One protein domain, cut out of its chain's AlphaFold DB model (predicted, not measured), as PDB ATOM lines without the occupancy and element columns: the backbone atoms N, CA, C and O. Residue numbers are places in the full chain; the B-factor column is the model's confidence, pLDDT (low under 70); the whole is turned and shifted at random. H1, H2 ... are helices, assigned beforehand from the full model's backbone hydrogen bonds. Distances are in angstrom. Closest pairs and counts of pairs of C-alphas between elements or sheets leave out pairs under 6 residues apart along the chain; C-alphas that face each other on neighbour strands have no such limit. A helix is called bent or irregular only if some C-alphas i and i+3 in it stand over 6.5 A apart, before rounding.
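AT A GLANCE: This is residues 38 to 106 and 151 to 211 of the 291 residues of an uncharacterized protein of Haemonchus placei (UniProt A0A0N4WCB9). Three helices, H5, H2 and H3, form a row with H2 in the middle; H1 crosses H3 at one end, and the hairpin of H6 and H7 lies beyond the other side of H3. H4 is set off at one end of the long axis and touches no helix. The printed part has 130 residues with seven named helices, H1 to H7 in chain order, and no named strand; the class is all helix. It is compact, with a radius of gyration of the C-alphas of 16.2 A, yet elongated, spanning 56 by 32 by 21 A.

HOW THE PARTS SIT: H5, residues 154 to 168, is the longest helix by residues, with 15, and touches H2, residues 59 to 65, at a shallow tilt of 12 degrees, the same way; the closest C-alphas are those of Gln 61 and Ala 161, 5.4 A apart. H2 forms a helical hairpin with H3, residues 73 to 86, at a tilt of 32 degrees, only just shallow, with C-alphas of Tyr 62 and Cys 79 closest at 6.6 A. H3 and H5 are apart. H3 is the hub. Its residues 82 to 86 touch H1, residues 48 to 57, at a steep tilt of 51 degrees, opposite ways; the closest C-alphas are those of Cys 55 and Cys 86, 5.4 A apart. Its residues 73 to 74 touch residues 202 to 206 of H7, which covers residues 198 to 210, at a steep tilt of 63 degrees, the closest C-alphas being those of Leu 73 and Leu 205, 7.0 A apart. H7 forms a helical hairpin with H6, residues 176 to 188, at 21 degrees; the C-alphas of Ile 188 and Cys 201 are closest at 5.6 A. H4, residues 96 to 106, is apart from H3 and H5. Every O i to N i+4 pair is within hydrogen-bond range in H1, H2 and H7, against 8 of 10 in H3, 5 of 7 in H4, 10 of 11 in H5 and 4 of 9 in H6, where 7 of 10 O i to N i+3 pairs are within range.

IN THESE COORDINATES: H1 begins at C-alpha 48, (149.050, 119.377, 138.829). H3 measures 20.5 A, H5 20.4 A, H7 18.1 A, H6 16.4 A and H4 15.9 A; H1 and H2 are shorter. H3, H4 and H6 are irregular: C-alphas 74 and 77 are 7.3 A apart, 99 and 102 7.4 A, and 179 and 182 8.8 A. H7 ends at C-alpha 210, (139.663, 81.388, 141.703).

THE WHOLE: The C-alphas farthest apart are those of Glu 106 and Ile 211, 57.8 A. Residues 107 to 150 are not printed, and C-alphas 106 and 151 are 17.7 A apart across this cut. Of the links printed whole, H1 to H2 is tight and the others are short. The mean pLDDT of the printed part is 84.7; residues 41 to 43 and residue 106 are under 70.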
ATOM      1  N   SER A  38     152.036 102.370 129.032       79.31
ATOM      2  CA  SER A  38     151.506 103.585 129.664       79.31
ATOM      3  C   SER A  38     150.354 103.344 130.645       79.31
ATOM      4  O   SER A  38     150.078 104.222 131.457       79.31
ATOM      5  N   LEU A  39     149.669 102.201 130.546       83.00
ATOM      6  CA  LEU A  39     148.593 101.777 131.449       83.00
ATOM      7  C   LEU A  39     149.080 100.780 132.508       83.00
ATOM      8  O   LEU A  39     148.320 100.403 133.387       83.00
ATOM      9  N   ASN A  40     150.340 100.351 132.440       73.94
ATOM     10  CA  ASN A  40     150.929  99.411 133.393       73.94
ATOM     11  C   ASN A  40     151.926 100.098 134.340       73.94
ATOM     12  O   ASN A  40     152.160  99.624 135.450       73.94
ATOM     13  N   PHE A  41     152.521 101.220 133.921       65.62
ATOM     14  CA  PHE A  41     153.549 101.914 134.687       65.62
ATOM     15  C   PHE A  41     153.034 103.208 135.324       65.62
ATOM     16  O   PHE A  41     152.717 104.179 134.633       65.62
ATOM     17  N   PHE A  42     153.026 103.245 136.658       66.06
ATOM     18  CA  PHE A  42     152.495 104.361 137.438       66.06
ATOM     19  C   PHE A  42     153.582 105.063 138.242       66.06
ATOM     20  O   PHE A  42     154.240 104.476 139.096       66.06
ATOM     21  N   CYS A  43     153.734 106.362 138.000       67.31
ATOM     22  CA  CYS A  43     154.488 107.261 138.866       67.31
ATOM     23  C   CYS A  43     153.508 108.188 139.577       67.31
ATOM     24  O   CYS A  43     152.635 108.756 138.925       67.31
ATOM     25  N   ASN A  44     153.660 108.364 140.894       71.44
ATOM     26  CA  ASN A  44     152.793 109.272 141.646       71.44
ATOM     27  C   ASN A  44     152.923 110.699 141.084       71.44
ATOM     28  O   ASN A  44     154.045 111.229 141.072       71.44
ATOM     29  N   PRO A  45     151.836 111.322 140.585       74.62
ATOM     30  CA  PRO A  45     151.906 112.676 140.058       74.62
ATOM     31  C   PRO A  45     152.318 113.647 141.170       74.62
ATOM     32  O   PRO A  45     151.632 113.801 142.177       74.62
ATOM     33  N   ARG A  46     153.468 114.308 140.988       71.94
ATOM     34  CA  ARG A  46     154.039 115.241 141.978       71.94
ATOM     35  C   ARG A  46     153.508 116.666 141.851       71.94
ATOM     36  O   ARG A  46     153.697 117.469 142.756       71.94
ATOM     37  N   ASN A  47     152.906 116.995 140.714       74.44
ATOM     38  CA  ASN A  47     152.369 118.315 140.417       74.44
ATOM     39  C   ASN A  47     151.066 118.198 139.616       74.44
ATOM     40  O   ASN A  47     150.739 117.134 139.080       74.44
ATOM     41  N   GLU A  48     150.334 119.308 139.536       75.38
ATOM     42  CA  GLU A  48     149.050 119.377 138.829       75.38
ATOM     43  C   GLU A  48     149.194 119.018 137.352       75.38
ATOM     44  O   GLU A  48     148.388 118.270 136.818       75.38
ATOM     45  N   LEU A  49     150.292 119.434 136.721       73.19
ATOM     46  CA  LEU A  49     150.567 119.129 135.321       73.19
ATOM     47  C   LEU A  49     150.689 117.622 135.046       73.19
ATOM     48  O   LEU A  49     150.203 117.130 134.031       73.19
ATOM     49  N   MET A  50     151.347 116.869 135.929       74.75
ATOM     50  CA  MET A  50     151.470 115.414 135.814       74.75
ATOM     51  C   MET A  50     150.124 114.725 136.025       74.75
ATOM     52  O   MET A  50     149.823 113.771 135.311       74.75
ATOM     53  N   ARG A  51     149.318 115.214 136.977       81.69
ATOM     54  CA  ARG A  51     147.951 114.727 137.198       81.69
ATOM     55  C   ARG A  51     147.097 114.961 135.954       81.69
ATOM     56  O   ARG A  51     146.483 114.029 135.456       81.69
ATOM     57  N   ASP A  52     147.119 116.168 135.412       81.56
ATOM     58  CA  ASP A  52     146.334 116.547 134.241       81.56
ATOM     59  C   ASP A  52     146.763 115.753 132.994       81.56
ATOM     60  O   ASP A  52     145.917 115.276 132.240       81.56
ATOM     61  N   ARG A  53     148.072 115.508 132.818       80.19
ATOM     62  CA  ARG A  53     148.604 114.620 131.766       80.19
ATOM     63  C   ARG A  53     148.032 113.206 131.845       80.19
ATOM     64  O   ARG A  53     147.659 112.653 130.812       80.19
ATOM     65  N   LEU A  54     147.969 112.642 133.050       83.81
ATOM     66  CA  LEU A  54     147.379 111.326 133.294       83.81
ATOM     67  C   LEU A  54     145.875 111.348 132.979       83.81
ATOM     68  O   LEU A  54     145.395 110.574 132.157       83.81
ATOM     69  N   CYS A  55     145.146 112.283 133.586       89.12
ATOM     70  CA  CYS A  55     143.689 112.285 133.598       89.12
ATOM     71  C   CYS A  55     143.047 112.676 132.265       89.12
ATOM     72  O   CYS A  55     142.043 112.078 131.885       89.12
ATOM     73  N   TYR A  56     143.602 113.652 131.541       88.12
ATOM     74  CA  TYR A  56     143.093 114.016 130.214       88.12
ATOM     75  C   TYR A  56     143.588 113.059 129.130       88.12
ATOM     76  O   TYR A  56     142.843 112.740 128.208       88.12
ATOM     77  N   GLY A  57     144.832 112.589 129.246       84.12
ATOM     78  CA  GLY A  57     145.458 111.745 128.231       84.12
ATOM     79  C   GLY A  57     144.970 110.295 128.217       84.12
ATOM     80  O   GLY A  57     145.144 109.627 127.197       84.12
ATOM     81  N   GLN A  58     144.397 109.812 129.326       88.62
ATOM     82  CA  GLN A  58     143.958 108.419 129.492       88.62
ATOM     83  C   GLN A  58     142.445 108.269 129.738       88.62
ATOM     84  O   GLN A  58     141.997 107.208 130.165       88.62
ATOM     85  N   LEU A  59     141.659 109.328 129.502       89.94
ATOM     86  CA  LEU A  59     140.224 109.353 129.804       89.94
ATOM     87  C   LEU A  59     139.444 108.263 129.059       89.94
ATOM     88  O   LEU A  59     138.685 107.520 129.677       89.94
ATOM     89  N   ASP A  60     139.664 108.140 127.751       89.81
ATOM     90  CA  ASP A  60     138.930 107.188 126.912       89.81
ATOM     91  C   ASP A  60     139.347 105.741 127.240       89.81
ATOM     92  O   ASP A  60     138.512 104.845 127.315       89.81
ATOM     93  N   GLN A  61     140.630 105.511 127.543       91.25
ATOM     94  CA  GLN A  61     141.134 104.214 128.003       91.25
ATOM     95  C   GLN A  61     140.549 103.828 129.360       91.25
ATOM     96  O   GLN A  61     140.232 102.660 129.568       91.25
ATOM     97  N   TYR A  62     140.392 104.786 130.278       91.69
ATOM     98  CA  TYR A  62     139.717 104.559 131.554       91.69
ATOM     99  C   TYR A  62     138.246 104.191 131.345       91.69
ATOM    100  O   TYR A  62     137.780 103.208 131.915       91.69
ATOM    101  N   ALA A  63     137.535 104.931 130.489       90.44
ATOM    102  CA  ALA A  63     136.135 104.653 130.177       90.44
ATOM    103  C   ALA A  63     135.930 103.245 129.590       90.44
ATOM    104  O   ALA A  63     134.916 102.614 129.871       90.44
ATOM    105  N   LEU A  64     136.899 102.738 128.820       90.62
ATOM    106  CA  LEU A  64     136.864 101.391 128.252       90.62
ATOM    107  C   LEU A  64     137.295 100.304 129.244       90.62
ATOM    108  O   LEU A  64     136.561  99.347 129.468       90.62
ATOM    109  N   ALA A  65     138.481 100.437 129.842       90.38
ATOM    110  CA  ALA A  65     139.065  99.389 130.679       90.38
ATOM    111  C   ALA A  65     138.412  99.264 132.055       90.38
ATOM    112  O   ALA A  65     138.502  98.207 132.666       90.38
ATOM    113  N   CYS A  66     137.812 100.336 132.567       90.69
ATOM    114  CA  CYS A  66     137.349 100.413 133.950       90.69
ATOM    115  C   CYS A  66     135.824 100.523 134.060       90.69
ATOM    116  O   CYS A  66     135.316 100.883 135.125       90.69
ATOM    117  N   ALA A  67     135.100 100.235 132.973       83.31
ATOM    118  CA  ALA A  67     133.646 100.211 132.965       83.31
ATOM    119  C   ALA A  67     133.103  99.206 133.998       83.31
ATOM    120  O   ALA A  67     133.654  98.116 134.181       83.31
ATOM    121  N   ASP A  68     132.027  99.603 134.679       82.94
ATOM    122  CA  ASP A  68     131.278  98.782 135.639       82.94
ATOM    123  C   ASP A  68     132.107  98.220 136.810       82.94
ATOM    124  O   ASP A  68     131.764  97.181 137.367       82.94
ATOM    125  N   ASP A  69     133.218  98.879 137.175       82.12
ATOM    126  CA  ASP A  69     134.148  98.444 138.236       82.12
ATOM    127  C   ASP A  69     134.627  96.970 138.068       82.12
ATOM    128  O   ASP A  69     135.038  96.326 139.033       82.12
ATOM    129  N   THR A  70     134.645  96.449 136.830       87.12
ATOM    130  CA  THR A  70     135.115  95.089 136.469       87.12
ATOM    131  C   THR A  70     136.266  95.140 135.457       87.12
ATOM    132  O   THR A  70     136.124  94.722 134.299       87.12
ATOM    133  N   PRO A  71     137.417  95.719 135.835       91.62
ATOM    134  CA  PRO A  71     138.519  95.898 134.904       91.62
ATOM    135  C   PRO A  71     139.257  94.588 134.602       91.62
ATOM    136  O   PRO A  71     139.185  93.635 135.386       91.62
ATOM    137  N   PRO A  72     140.032  94.534 133.502       91.06
ATOM    138  CA  PRO A  72     141.038  93.500 133.304       91.06
ATOM    139  C   PRO A  72     141.966  93.402 134.496       91.06
ATOM    140  O   PRO A  72     142.382  94.423 135.047       91.06
ATOM    141  N   LEU A  73     142.357  92.179 134.829       89.19
ATOM    142  CA  LEU A  73     143.187  91.892 135.992       89.19
ATOM    143  C   LEU A  73     144.482  92.727 135.995       89.19
ATOM    144  O   LEU A  73     144.814  93.360 136.996       89.19
ATOM    145  N   GLN A  74     145.149  92.843 134.844       88.19
ATOM    146  CA  GLN A  74     146.371  93.641 134.675       88.19
ATOM    147  C   GLN A  74     146.134  95.156 134.806       88.19
ATOM    148  O   GLN A  74     147.054  95.893 135.158       88.19
ATOM    149  N   LEU A  75     144.915  95.631 134.537       91.19
ATOM    150  CA  LEU A  75     144.549  97.049 134.568       91.19
ATOM    151  C   LEU A  75     143.869  97.470 135.878       91.19
ATOM    152  O   LEU A  75     143.527  98.640 136.038       91.19
ATOM    153  N   VAL A  76     143.727  96.579 136.863       91.69
ATOM    154  CA  VAL A  76     143.216  96.956 138.192       91.69
ATOM    155  C   VAL A  76     144.015  98.120 138.809       91.69
ATOM    156  O   VAL A  76     143.386  99.100 139.230       91.69
ATOM    157  N   PRO A  77     145.368  98.104 138.830       90.50
ATOM    158  CA  PRO A  77     146.136  99.228 139.364       90.50
ATOM    159  C   PRO A  77     145.871 100.537 138.617       90.50
ATOM    160  O   PRO A  77     145.744 101.581 139.256       90.50
ATOM    161  N   PHE A  78     145.719 100.480 137.289       91.81
ATOM    162  CA  PHE A  78     145.364 101.630 136.454       91.81
ATOM    163  C   PHE A  78     144.026 102.236 136.859       91.81
ATOM    164  O   PHE A  78     143.940 103.435 137.128       91.81
ATOM    165  N   CYS A  79     142.987 101.411 136.947       92.19
ATOM    166  CA  CYS A  79     141.643 101.877 137.251       92.19
ATOM    167  C   CYS A  79     141.556 102.509 138.645       92.19
ATOM    168  O   CYS A  79     140.928 103.557 138.818       92.19
ATOM    169  N   LEU A  80     142.238 101.921 139.635       90.75
ATOM    170  CA  LEU A  80     142.305 102.464 140.995       90.75
ATOM    171  C   LEU A  80     143.099 103.776 141.052       90.75
ATOM    172  O   LEU A  80     142.635 104.752 141.649       90.75
ATOM    173  N   ALA A  81     144.259 103.815 140.394       88.19
ATOM    174  CA  ALA A  81     145.097 105.001 140.248       88.19
ATOM    175  C   ALA A  81     144.328 106.172 139.628       88.19
ATOM    176  O   ALA A  81     144.324 107.286 140.165       88.19
ATOM    177  N   PHE A  82     143.651 105.907 138.512       91.44
ATOM    178  CA  PHE A  82     142.896 106.901 137.769       91.44
ATOM    179  C   PHE A  82     141.731 107.438 138.607       91.44
ATOM    180  O   PHE A  82     141.642 108.645 138.825       91.44
ATOM    181  N   LYS A  83     140.903 106.558 139.191       89.75
ATOM    182  CA  LYS A  83     139.783 106.948 140.074       89.75
ATOM    183  C   LYS A  83     140.266 107.824 141.239       89.75
ATOM    184  O   LYS A  83     139.639 108.827 141.582       89.75
ATOM    185  N   ARG A  84     141.432 107.509 141.813       87.31
ATOM    186  CA  ARG A  84     142.023 108.275 142.918       87.31
ATOM    187  C   ARG A  84     142.535 109.658 142.522       87.31
ATOM    188  O   ARG A  84     142.362 110.582 143.307       87.31
ATOM    189  N   HIS A  85     143.185 109.827 141.377       86.25
ATOM    190  CA  HIS A  85     143.765 111.130 141.021       86.25
ATOM    191  C   HIS A  85     142.826 112.009 140.205       86.25
ATOM    192  O   HIS A  85     142.870 113.233 140.336       86.25
ATOM    193  N   CYS A  86     141.975 111.397 139.390       89.69
ATOM    194  CA  CYS A  86     141.197 112.106 138.389       89.69
ATOM    195  C   CYS A  86     139.823 112.559 138.884       89.69
ATOM    196  O   CYS A  86     139.257 113.468 138.291       89.69
ATOM    197  N   HIS A  87     139.333 112.057 140.028       84.81
ATOM    198  CA  HIS A  87     138.144 112.639 140.673       84.81
ATOM    199  C   HIS A  87     138.362 114.090 141.145       84.81
ATOM    200  O   HIS A  87     137.399 114.815 141.368       84.81
ATOM    201  N   LEU A  88     139.623 114.509 141.310       79.62
ATOM    202  CA  LEU A  88     140.003 115.875 141.685       79.62
ATOM    203  C   LEU A  88     140.180 116.795 140.470       79.62
ATOM    204  O   LEU A  88     140.404 117.993 140.638       79.62
ATOM    205  N   VAL A  89     140.155 116.242 139.256       86.00
ATOM    206  CA  VAL A  89     140.384 117.006 138.033       86.00
ATOM    207  C   VAL A  89     139.070 117.610 137.569       86.00
ATOM    208  O   VAL A  89     138.053 116.934 137.448       86.00
ATOM    209  N   ASN A  90     139.104 118.908 137.286       83.94
ATOM    210  CA  ASN A  90     137.962 119.603 136.720       83.94
ATOM    211  C   ASN A  90     137.957 119.384 135.205       83.94
ATOM    212  O   ASN A  90     138.724 120.025 134.491       83.94
ATOM    213  N   TYR A  91     137.148 118.454 134.702       85.88
ATOM    214  CA  TYR A  91     137.069 118.208 133.263       85.88
ATOM    215  C   TYR A  91     136.398 119.384 132.536       85.88
ATOM    216  O   TYR A  91     135.419 119.935 133.041       85.88
ATOM    217  N   PRO A  92     136.930 119.824 131.379       85.62
ATOM    218  CA  PRO A  92     136.265 120.841 130.573       85.62
ATOM    219  C   PRO A  92     134.865 120.404 130.125       85.62
ATOM    220  O   PRO A  92     134.582 119.214 130.041       85.62
ATOM    221  N   ALA A  93     134.009 121.379 129.812       86.44
ATOM    222  CA  ALA A  93     132.710 121.120 129.194       86.44
ATOM    223  C   ALA A  93     132.863 120.611 127.750       86.44
ATOM    224  O   ALA A  93     133.859 120.917 127.091       86.44
ATOM    225  N   ASP A  94     131.848 119.917 127.235       81.81
ATOM    226  CA  ASP A  94     131.869 119.307 125.895       81.81
ATOM    227  C   ASP A  94     132.138 120.323 124.767       81.81
ATOM    228  O   ASP A  94     132.814 120.021 123.785       81.81
ATOM    229  N   ASP A  95     131.658 121.562 124.917       89.19
ATOM    230  CA  ASP A  95     131.835 122.639 123.935       89.19
ATOM    231  C   ASP A  95     133.182 123.378 124.055       89.19
ATOM    232  O   ASP A  95     133.496 124.245 123.233       89.19
ATOM    233  N   TRP A  96     133.990 123.050 125.068       90.44
ATOM    234  CA  TRP A  96     135.215 123.779 125.400       90.44
ATOM    235  C   TRP A  96     136.221 123.775 124.255       90.44
ATOM    236  O   TRP A  96     136.792 124.818 123.938       90.44
ATOM    237  N   CYS A  97     136.396 122.624 123.604       89.88
ATOM    238  CA  CYS A  97     137.317 122.486 122.483       89.88
ATOM    239  C   CYS A  97     136.937 123.419 121.334       89.88
ATOM    240  O   CYS A  97     137.762 124.186 120.855       89.88
ATOM    241  N   VAL A  98     135.661 123.432 120.947       91.06
ATOM    242  CA  VAL A  98     135.180 124.293 119.859       91.06
ATOM    243  C   VAL A  98     135.335 125.769 120.226       91.06
ATOM    244  O   VAL A  98     135.790 126.562 119.408       91.06
ATOM    245  N   ARG A  99     134.998 126.139 121.466       91.62
ATOM    246  CA  ARG A  99     135.040 127.530 121.934       91.62
ATOM    247  C   ARG A  99     136.456 128.098 122.032       91.62
ATOM    248  O   ARG A  99     136.657 129.277 121.761       91.62
ATOM    249  N   GLU A 100     137.421 127.292 122.463       86.81
ATOM    250  CA  GLU A 100     138.798 127.742 122.685       86.81
ATOM    251  C   GLU A 100     139.721 127.509 121.478       86.81
ATOM    252  O   GLU A 100     140.868 127.959 121.509       86.81
ATOM    253  N   PHE A 101     139.243 126.853 120.412       86.44
ATOM    254  CA  PHE A 101     140.072 126.494 119.259       86.44
ATOM    255  C   PHE A 101     140.768 127.695 118.618       86.44
ATOM    256  O   PHE A 101     141.971 127.626 118.394       86.44
ATOM    257  N   ASP A 102     140.062 128.805 118.385       80.12
ATOM    258  CA  ASP A 102     140.647 129.988 117.733       80.12
ATOM    259  C   ASP A 102     141.837 130.548 118.529       80.12
ATOM    260  O   ASP A 102     142.882 130.890 117.973       80.12
ATOM    261  N   ARG A 103     141.715 130.575 119.862       77.25
ATOM    262  CA  ARG A 103     142.812 130.976 120.754       77.25
ATOM    263  C   ARG A 103     143.923 129.932 120.746       77.25
ATOM    264  O   ARG A 103     145.099 130.282 120.766       77.25
ATOM    265  N   TYR A 104     143.574 128.648 120.745       80.38
ATOM    266  CA  TYR A 104     144.565 127.577 120.745       80.38
ATOM    267  C   TYR A 104     145.400 127.629 119.462       80.38
ATOM    268  O   TYR A 104     146.629 127.580 119.523       80.38
ATOM    269  N   ASP A 105     144.748 127.812 118.316       76.06
ATOM    270  CA  ASP A 105     145.394 127.957 117.018       76.06
ATOM    271  C   ASP A 105     146.368 129.147 117.028       76.06
ATOM    272  O   ASP A 105     147.555 128.988 116.726       76.06
ATOM    273  N   GLU A 106     145.921 130.309 117.508       69.00
ATOM    274  CA  GLU A 106     146.732 131.526 117.563       69.00
ATOM    275  C   GLU A 106     147.959 131.409 118.492       69.00
ATOM    276  O   GLU A 106     149.075 131.812 118.123       69.00
ATOM    277  N   TYR A 151     142.995 116.962 125.867       86.50
ATOM    278  CA  TYR A 151     141.548 116.797 125.964       86.50
ATOM    279  C   TYR A 151     140.821 116.973 124.622       86.50
ATOM    280  O   TYR A 151     139.797 116.339 124.395       86.50
ATOM    281  N   CYS A 152     141.326 117.804 123.717       87.81
ATOM    282  CA  CYS A 152     140.659 118.115 122.453       87.81
ATOM    283  C   CYS A 152     141.216 117.342 121.258       87.81
ATOM    284  O   CYS A 152     140.575 117.317 120.208       87.81
ATOM    285  N   ASN A 153     142.364 116.664 121.388       84.81
ATOM    286  CA  ASN A 153     142.851 115.755 120.351       84.81
ATOM    287  C   ASN A 153     142.108 114.412 120.394       84.81
ATOM    288  O   ASN A 153     142.664 113.360 120.716       84.81
ATOM    289  N   GLU A 154     140.824 114.460 120.047       83.88
ATOM    290  CA  GLU A 154     139.939 113.300 120.035       83.88
ATOM    291  C   GLU A 154     140.487 112.174 119.151       83.88
ATOM    292  O   GLU A 154     140.440 111.009 119.534       83.88
ATOM    293  N   LYS A 155     141.068 112.509 117.994       85.75
ATOM    294  CA  LYS A 155     141.635 111.517 117.075       85.75
ATOM    295  C   LYS A 155     142.750 110.703 117.728       85.75
ATOM    296  O   LYS A 155     142.783 109.486 117.584       85.75
ATOM    297  N   GLU A 156     143.673 111.358 118.431       84.31
ATOM    298  CA  GLU A 156     144.759 110.652 119.111       84.31
ATOM    299  C   GLU A 156     144.241 109.791 120.266       84.31
ATOM    300  O   GLU A 156     144.721 108.669 120.438       84.31
ATOM    301  N   ARG A 157     143.254 110.274 121.031       84.31
ATOM    302  CA  ARG A 157     142.664 109.465 122.102       84.31
ATOM    303  C   ARG A 157     141.932 108.243 121.558       84.31
ATOM    304  O   ARG A 157     142.201 107.142 122.029       84.31
ATOM    305  N   ARG A 158     141.112 108.414 120.513       84.12
ATOM    306  CA  ARG A 158     140.427 107.308 119.830       84.12
ATOM    307  C   ARG A 158     141.416 106.282 119.283       84.12
ATOM    308  O   ARG A 158     141.253 105.106 119.555       84.12
ATOM    309  N   ASN A 159     142.504 106.709 118.642       86.88
ATOM    310  CA  ASN A 159     143.528 105.773 118.157       86.88
ATOM    311  C   ASN A 159     144.138 104.918 119.286       86.88
ATOM    312  O   ASN A 159     144.380 103.729 119.097       86.88
ATOM    313  N   LYS A 160     144.404 105.513 120.457       83.62
ATOM    314  CA  LYS A 160     144.919 104.772 121.624       83.62
ATOM    315  C   LYS A 160     143.852 103.885 122.271       83.62
ATOM    316  O   LYS A 160     144.181 102.874 122.881       83.62
ATOM    317  N   ALA A 161     142.590 104.291 122.184       85.50
ATOM    318  CA  ALA A 161     141.452 103.514 122.646       85.50
ATOM    319  C   ALA A 161     141.227 102.282 121.752       85.50
ATOM    320  O   ALA A 161     141.063 101.186 122.275       85.50
ATOM    321  N   ASP A 162     141.321 102.428 120.429       86.62
ATOM    322  CA  ASP A 162     141.172 101.330 119.467       86.62
ATOM    323  C   ASP A 162     142.231 100.232 119.678       86.62
ATOM    324  O   ASP A 162     141.916  99.042 119.625       86.62
ATOM    325  N   GLU A 163     143.476 100.617 119.992       85.31
ATOM    326  CA  GLU A 163     144.540  99.676 120.381       85.31
ATOM    327  C   GLU A 163     144.118  98.837 121.599       85.31
ATOM    328  O   GLU A 163     144.253  97.613 121.602       85.31
ATOM    329  N   LEU A 164     143.534  99.485 122.609       88.00
ATOM    330  CA  LEU A 164     143.079  98.833 123.832       88.00
ATOM    331  C   LEU A 164     141.866  97.920 123.606       88.00
ATOM    332  O   LEU A 164     141.831  96.830 124.172       88.00
ATOM    333  N   VAL A 165     140.901  98.320 122.771       88.88
ATOM    334  CA  VAL A 165     139.706  97.513 122.461       88.88
ATOM    335  C   VAL A 165     140.096  96.137 121.921       88.88
ATOM    336  O   VAL A 165     139.523  95.134 122.335       88.88
ATOM    337  N   SER A 166     141.115  96.067 121.061       86.50
ATOM    338  CA  SER A 166     141.586  94.789 120.508       86.50
ATOM    339  C   SER A 166     142.123  93.815 121.568       86.50
ATOM    340  O   SER A 166     142.054  92.602 121.390       86.50
ATOM    341  N   LEU A 167     142.629  94.341 122.684       86.62
ATOM    342  CA  LEU A 167     143.174  93.564 123.799       86.62
ATOM    343  C   LEU A 167     142.104  93.203 124.835       86.62
ATOM    344  O   LEU A 167     142.298  92.282 125.624       86.62
ATOM    345  N   MET A 168     140.986  93.931 124.842       85.31
ATOM    346  CA  MET A 168     139.906  93.777 125.814       85.31
ATOM    347  C   MET A 168     139.094  92.495 125.607       85.31
ATOM    348  O   MET A 168     138.684  91.889 126.592       85.31
ATOM    349  N   ASP A 169     138.906  92.063 124.358       80.62
ATOM    350  CA  ASP A 169     138.049  90.919 123.994       80.62
ATOM    351  C   ASP A 169     138.570  89.566 124.527       80.62
ATOM    352  O   ASP A 169     137.805  88.647 124.795       80.62
ATOM    353  N   GLY A 170     139.885  89.452 124.749       76.31
ATOM    354  CA  GLY A 170     140.528  88.256 125.316       76.31
ATOM    355  C   GLY A 170     140.983  88.405 126.769       76.31
ATOM    356  O   GLY A 170     141.675  87.527 127.287       76.31
ATOM    357  N   ALA A 171     140.673  89.528 127.419       85.12
ATOM    358  CA  ALA A 171     141.184  89.825 128.748       85.12
ATOM    359  C   ALA A 171     140.339  89.174 129.848       85.12
ATOM    360  O   ALA A 171     139.114  89.276 129.858       85.12
ATOM    361  N   VAL A 172     141.005  88.579 130.840       85.50
ATOM    362  CA  VAL A 172     140.341  88.106 132.060       85.50
ATOM    363  C   VAL A 172     139.937  89.320 132.895       85.50
ATOM    364  O   VAL A 172     140.795  90.073 133.371       85.50
ATOM    365  N   ARG A 173     138.627  89.526 133.040       86.25
ATOM    366  CA  ARG A 173     138.048  90.596 133.861       86.25
ATOM    367  C   ARG A 173     137.877  90.107 135.289       86.25
ATOM    368  O   ARG A 173     137.465  88.976 135.503       86.25
ATOM    369  N   VAL A 174     138.183  90.984 136.236       87.75
ATOM    370  CA  VAL A 174     137.984  90.729 137.663       87.75
ATOM    371  C   VAL A 174     136.503  90.895 137.988       87.75
ATOM    372  O   VAL A 174     135.872  91.875 137.578       87.75
ATOM    373  N   HIS A 175     135.949  89.951 138.733       87.00
ATOM    374  CA  HIS A 175     134.593  89.976 139.228       87.00
ATOM    375  C   HIS A 175     134.371  91.174 140.158       87.00
ATOM    376  O   HIS A 175     135.207  91.528 140.997       87.00
ATOM    377  N   TYR A 176     133.195  91.799 140.057       86.31
ATOM    378  CA  TYR A 176     132.901  93.030 140.797       86.31
ATOM    379  C   TYR A 176     133.082  92.833 142.307       86.31
ATOM    380  O   TYR A 176     133.641  93.682 143.001       86.31
ATOM    381  N   ARG A 177     132.675  91.675 142.837       86.56
ATOM    382  CA  ARG A 177     132.754  91.407 144.276       86.56
ATOM    383  C   ARG A 177     134.199  91.368 144.776       86.56
ATOM    384  O   ARG A 177     134.464  91.864 145.871       86.56
ATOM    385  N   CYS A 178     135.140  90.897 143.955       87.75
ATOM    386  CA  CYS A 178     136.566  90.944 144.266       87.75
ATOM    387  C   CYS A 178     137.065  92.382 144.414       87.75
ATOM    388  O   CYS A 178     137.741  92.704 145.392       87.75
ATOM    389  N   MET A 179     136.626  93.286 143.535       87.56
ATOM    390  CA  MET A 179     136.948  94.718 143.611       87.56
ATOM    391  C   MET A 179     136.372  95.428 144.850       87.56
ATOM    392  O   MET A 179     136.870  96.490 145.250       87.56
ATOM    393  N   HIS A 180     135.373  94.832 145.504       84.75
ATOM    394  CA  HIS A 180     134.729  95.367 146.705       84.75
ATOM    395  C   HIS A 180     135.086  94.628 148.002       84.75
ATOM    396  O   HIS A 180     134.733  95.110 149.082       84.75
ATOM    397  N   LEU A 181     135.839  93.526 147.935       83.69
ATOM    398  CA  LEU A 181     136.162  92.695 149.092       83.69
ATOM    399  C   LEU A 181     136.958  93.482 150.148       83.69
ATOM    400  O   LEU A 181     138.130  93.804 149.953       83.69
ATOM    401  N   PHE A 182     136.300  93.826 151.262       73.06
ATOM    402  CA  PHE A 182     136.854  94.554 152.419       73.06
ATOM    403  C   PHE A 182     137.674  95.818 152.082       73.06
ATOM    404  O   PHE A 182     138.551  96.218 152.847       73.06
ATOM    405  N   ASN A 183     137.423  96.459 150.932       81.06
ATOM    406  CA  ASN A 183     138.279  97.514 150.364       81.06
ATOM    407  C   ASN A 183     139.762  97.114 150.181       81.06
ATOM    408  O   ASN A 183     140.600  97.983 149.932       81.06
ATOM    409  N   LEU A 184     140.097  95.826 150.269       85.88
ATOM    410  CA  LEU A 184     141.462  95.321 150.195       85.88
ATOM    411  C   LEU A 184     142.143  95.658 148.858       85.88
ATOM    412  O   LEU A 184     143.240  96.225 148.922       85.88
ATOM    413  N   PRO A 185     141.518  95.457 147.674       85.81
ATOM    414  CA  PRO A 185     142.126  95.875 146.408       85.81
ATOM    415  C   PRO A 185     142.486  97.364 146.403       85.81
ATOM    416  O   PRO A 185     143.587  97.738 146.014       85.81
ATOM    417  N   LYS A 186     141.626  98.234 146.946       85.00
ATOM    418  CA  LYS A 186     141.915  99.678 147.037       85.00
ATOM    419  C   LYS A 186     143.141  99.995 147.901       85.00
ATOM    420  O   LYS A 186     143.677 101.094 147.792       85.00
ATOM    421  N   VAL A 187     143.552  99.087 148.788       85.44
ATOM    422  CA  VAL A 187     144.719  99.252 149.666       85.44
ATOM    423  C   VAL A 187     145.987  98.681 149.036       85.44
ATOM    424  O   VAL A 187     147.011  99.361 149.071       85.44
ATOM    425  N   ILE A 188     145.926  97.466 148.481       88.50
ATOM    426  CA  ILE A 188     147.115  96.733 148.006       88.50
ATOM    427  C   ILE A 188     147.393  96.908 146.508       88.50
ATOM    428  O   ILE A 188     148.536  96.759 146.088       88.50
ATOM    429  N   CYS A 189     146.372  97.239 145.714       89.75
ATOM    430  CA  CYS A 189     146.474  97.389 144.261       89.75
ATOM    431  C   CYS A 189     146.568  98.845 143.793       89.75
ATOM    432  O   CYS A 189     146.820  99.083 142.619       89.75
ATOM    433  N   ASP A 190     146.374  99.828 144.676       88.19
ATOM    434  CA  ASP A 190     146.523 101.248 144.334       88.19
ATOM    435  C   ASP A 190     148.015 101.635 144.317       88.19
ATOM    436  O   ASP A 190     148.615 101.707 145.397       88.19
ATOM    437  N   PRO A 191     148.612 101.946 143.145       84.12
ATOM    438  CA  PRO A 191     150.048 102.198 142.996       84.12
ATOM    439  C   PRO A 191     150.560 103.438 143.730       84.12
ATOM    440  O   PRO A 191     151.768 103.650 143.833       84.12
ATOM    441  N   PHE A 192     149.665 104.268 144.266       81.81
ATOM    442  CA  PHE A 192     150.024 105.475 145.005       81.81
ATOM    443  C   PHE A 192     149.912 105.310 146.522       81.81
ATOM    444  O   PHE A 192     150.121 106.267 147.277       81.81
ATOM    445  N   ARG A 193     149.599 104.102 147.004       83.00
ATOM    446  CA  ARG A 193     149.672 103.753 148.427       83.00
ATOM    447  C   ARG A 193     151.035 103.190 148.788       83.00
ATOM    448  O   ARG A 193     151.708 102.557 147.989       83.00
ATOM    449  N   ARG A 194     151.419 103.375 150.054       83.38
ATOM    450  CA  ARG A 194     152.659 102.797 150.601       83.38
ATOM    451  C   ARG A 194     152.634 101.270 150.619       83.38
ATOM    452  O   ARG A 194     153.684 100.650 150.614       83.38
ATOM    453  N   GLN A 195     151.439 100.693 150.695       82.56
ATOM    454  CA  GLN A 195     151.195  99.257 150.744       82.56
ATOM    455  C   GLN A 195     151.039  98.638 149.351       82.56
ATOM    456  O   GLN A 195     150.675  97.468 149.264       82.56
ATOM    457  N   PHE A 196     151.268  99.415 148.286       86.25
ATOM    458  CA  PHE A 196     151.241  98.882 146.937       86.25
ATOM    459  C   PHE A 196     152.329  97.835 146.758       86.25
ATOM    460  O   PHE A 196     153.513  98.104 146.962       86.25
ATOM    461  N   ASP A 197     151.906  96.661 146.321       84.50
ATOM    462  CA  ASP A 197     152.784  95.590 145.895       84.50
ATOM    463  C   ASP A 197     152.098  94.912 144.716       84.50
ATOM    464  O   ASP A 197     151.045  94.290 144.871       84.50
ATOM    465  N   TYR A 198     152.675  95.082 143.524       84.69
ATOM    466  CA  TYR A 198     152.097  94.561 142.292       84.69
ATOM    467  C   TYR A 198     151.921  93.041 142.358       84.69
ATOM    468  O   TYR A 198     150.851  92.536 142.038       84.69
ATOM    469  N   ASN A 199     152.918  92.308 142.855       85.31
ATOM    470  CA  ASN A 199     152.862  90.848 142.915       85.31
ATOM    471  C   ASN A 199     151.796  90.381 143.906       85.31
ATOM    472  O   ASN A 199     151.020  89.473 143.611       85.31
ATOM    473  N   ARG A 200     151.714  91.036 145.067       87.62
ATOM    474  CA  ARG A 200     150.690  90.731 146.071       87.62
ATOM    475  C   ARG A 200     149.286  91.095 145.596       87.62
ATOM    476  O   ARG A 200     148.352  90.350 145.873       87.62
ATOM    477  N   CYS A 201     149.140  92.220 144.900       89.44
ATOM    478  CA  CYS A 201     147.891  92.626 144.272       89.44
ATOM    479  C   CYS A 201     147.434  91.585 143.247       89.44
ATOM    480  O   CYS A 201     146.331  91.064 143.371       89.44
ATOM    481  N   MET A 202     148.293  91.238 142.284       88.44
ATOM    482  CA  MET A 202     147.969  90.269 141.238       88.44
ATOM    483  C   MET A 202     147.612  88.915 141.841       88.44
ATOM    484  O   MET A 202     146.579  88.358 141.490       88.44
ATOM    485  N   LYS A 203     148.403  88.429 142.807       88.12
ATOM    486  CA  LYS A 203     148.098  87.193 143.534       88.12
ATOM    487  C   LYS A 203     146.728  87.247 144.207       88.12
ATOM    488  O   LYS A 203     145.939  86.337 144.023       88.12
ATOM    489  N   PHE A 204     146.431  88.316 144.944       89.31
ATOM    490  CA  PHE A 204     145.129  88.478 145.588       89.31
ATOM    491  C   PHE A 204     143.977  88.472 144.576       89.31
ATOM    492  O   PHE A 204     142.952  87.851 144.834       89.31
ATOM    493  N   LEU A 205     144.134  89.162 143.444       89.12
ATOM    494  CA  LEU A 205     143.111  89.202 142.402       89.12
ATOM    495  C   LEU A 205     142.903  87.813 141.797       89.12
ATOM    496  O   LEU A 205     141.765  87.380 141.696       89.12
ATOM    497  N   PHE A 206     143.980  87.091 141.478       87.81
ATOM    498  CA  PHE A 206     143.893  85.706 141.013       87.81
ATOM    499  C   PHE A 206     143.219  84.793 142.031       87.81
ATOM    500  O   PHE A 206     142.263  84.112 141.683       87.81
ATOM    501  N   ASP A 207     143.679  84.812 143.281       86.56
ATOM    502  CA  ASP A 207     143.100  84.004 144.352       86.56
ATOM    503  C   ASP A 207     141.608  84.331 144.518       86.56
ATOM    504  O   ASP A 207     140.799  83.429 144.696       86.56
ATOM    505  N   CYS A 208     141.220  85.605 144.401       86.00
ATOM    506  CA  CYS A 208     139.828  86.025 144.505       86.00
ATOM    507  C   CYS A 208     138.958  85.539 143.337       86.00
ATOM    508  O   CYS A 208     137.841  85.087 143.574       86.00
ATOM    509  N   GLU A 209     139.466  85.593 142.103       83.81
ATOM    510  CA  GLU A 209     138.764  85.060 140.925       83.81
ATOM    511  C   GLU A 209     138.686  83.526 140.928       83.81
ATOM    512  O   GLU A 209     137.761  82.953 140.360       83.81
ATOM    513  N   LEU A 210     139.644  82.847 141.568       79.50
ATOM    514  CA  LEU A 210     139.663  81.388 141.703       79.50
ATOM    515  C   LEU A 210     138.724  80.865 142.799       79.50
ATOM    516  O   LEU A 210     138.376  79.681 142.770       79.50
ATOM    517  N   ILE A 211     138.306  81.712 143.751       71.25
ATOM    518  CA  ILE A 211     137.245  81.379 144.711       71.25
ATOM    519  C   ILE A 211     135.941  81.276 143.913       71.25
ATOM    520  O   ILE A 211     135.244  82.254 143.665       71.25
TER     521      ILE A 211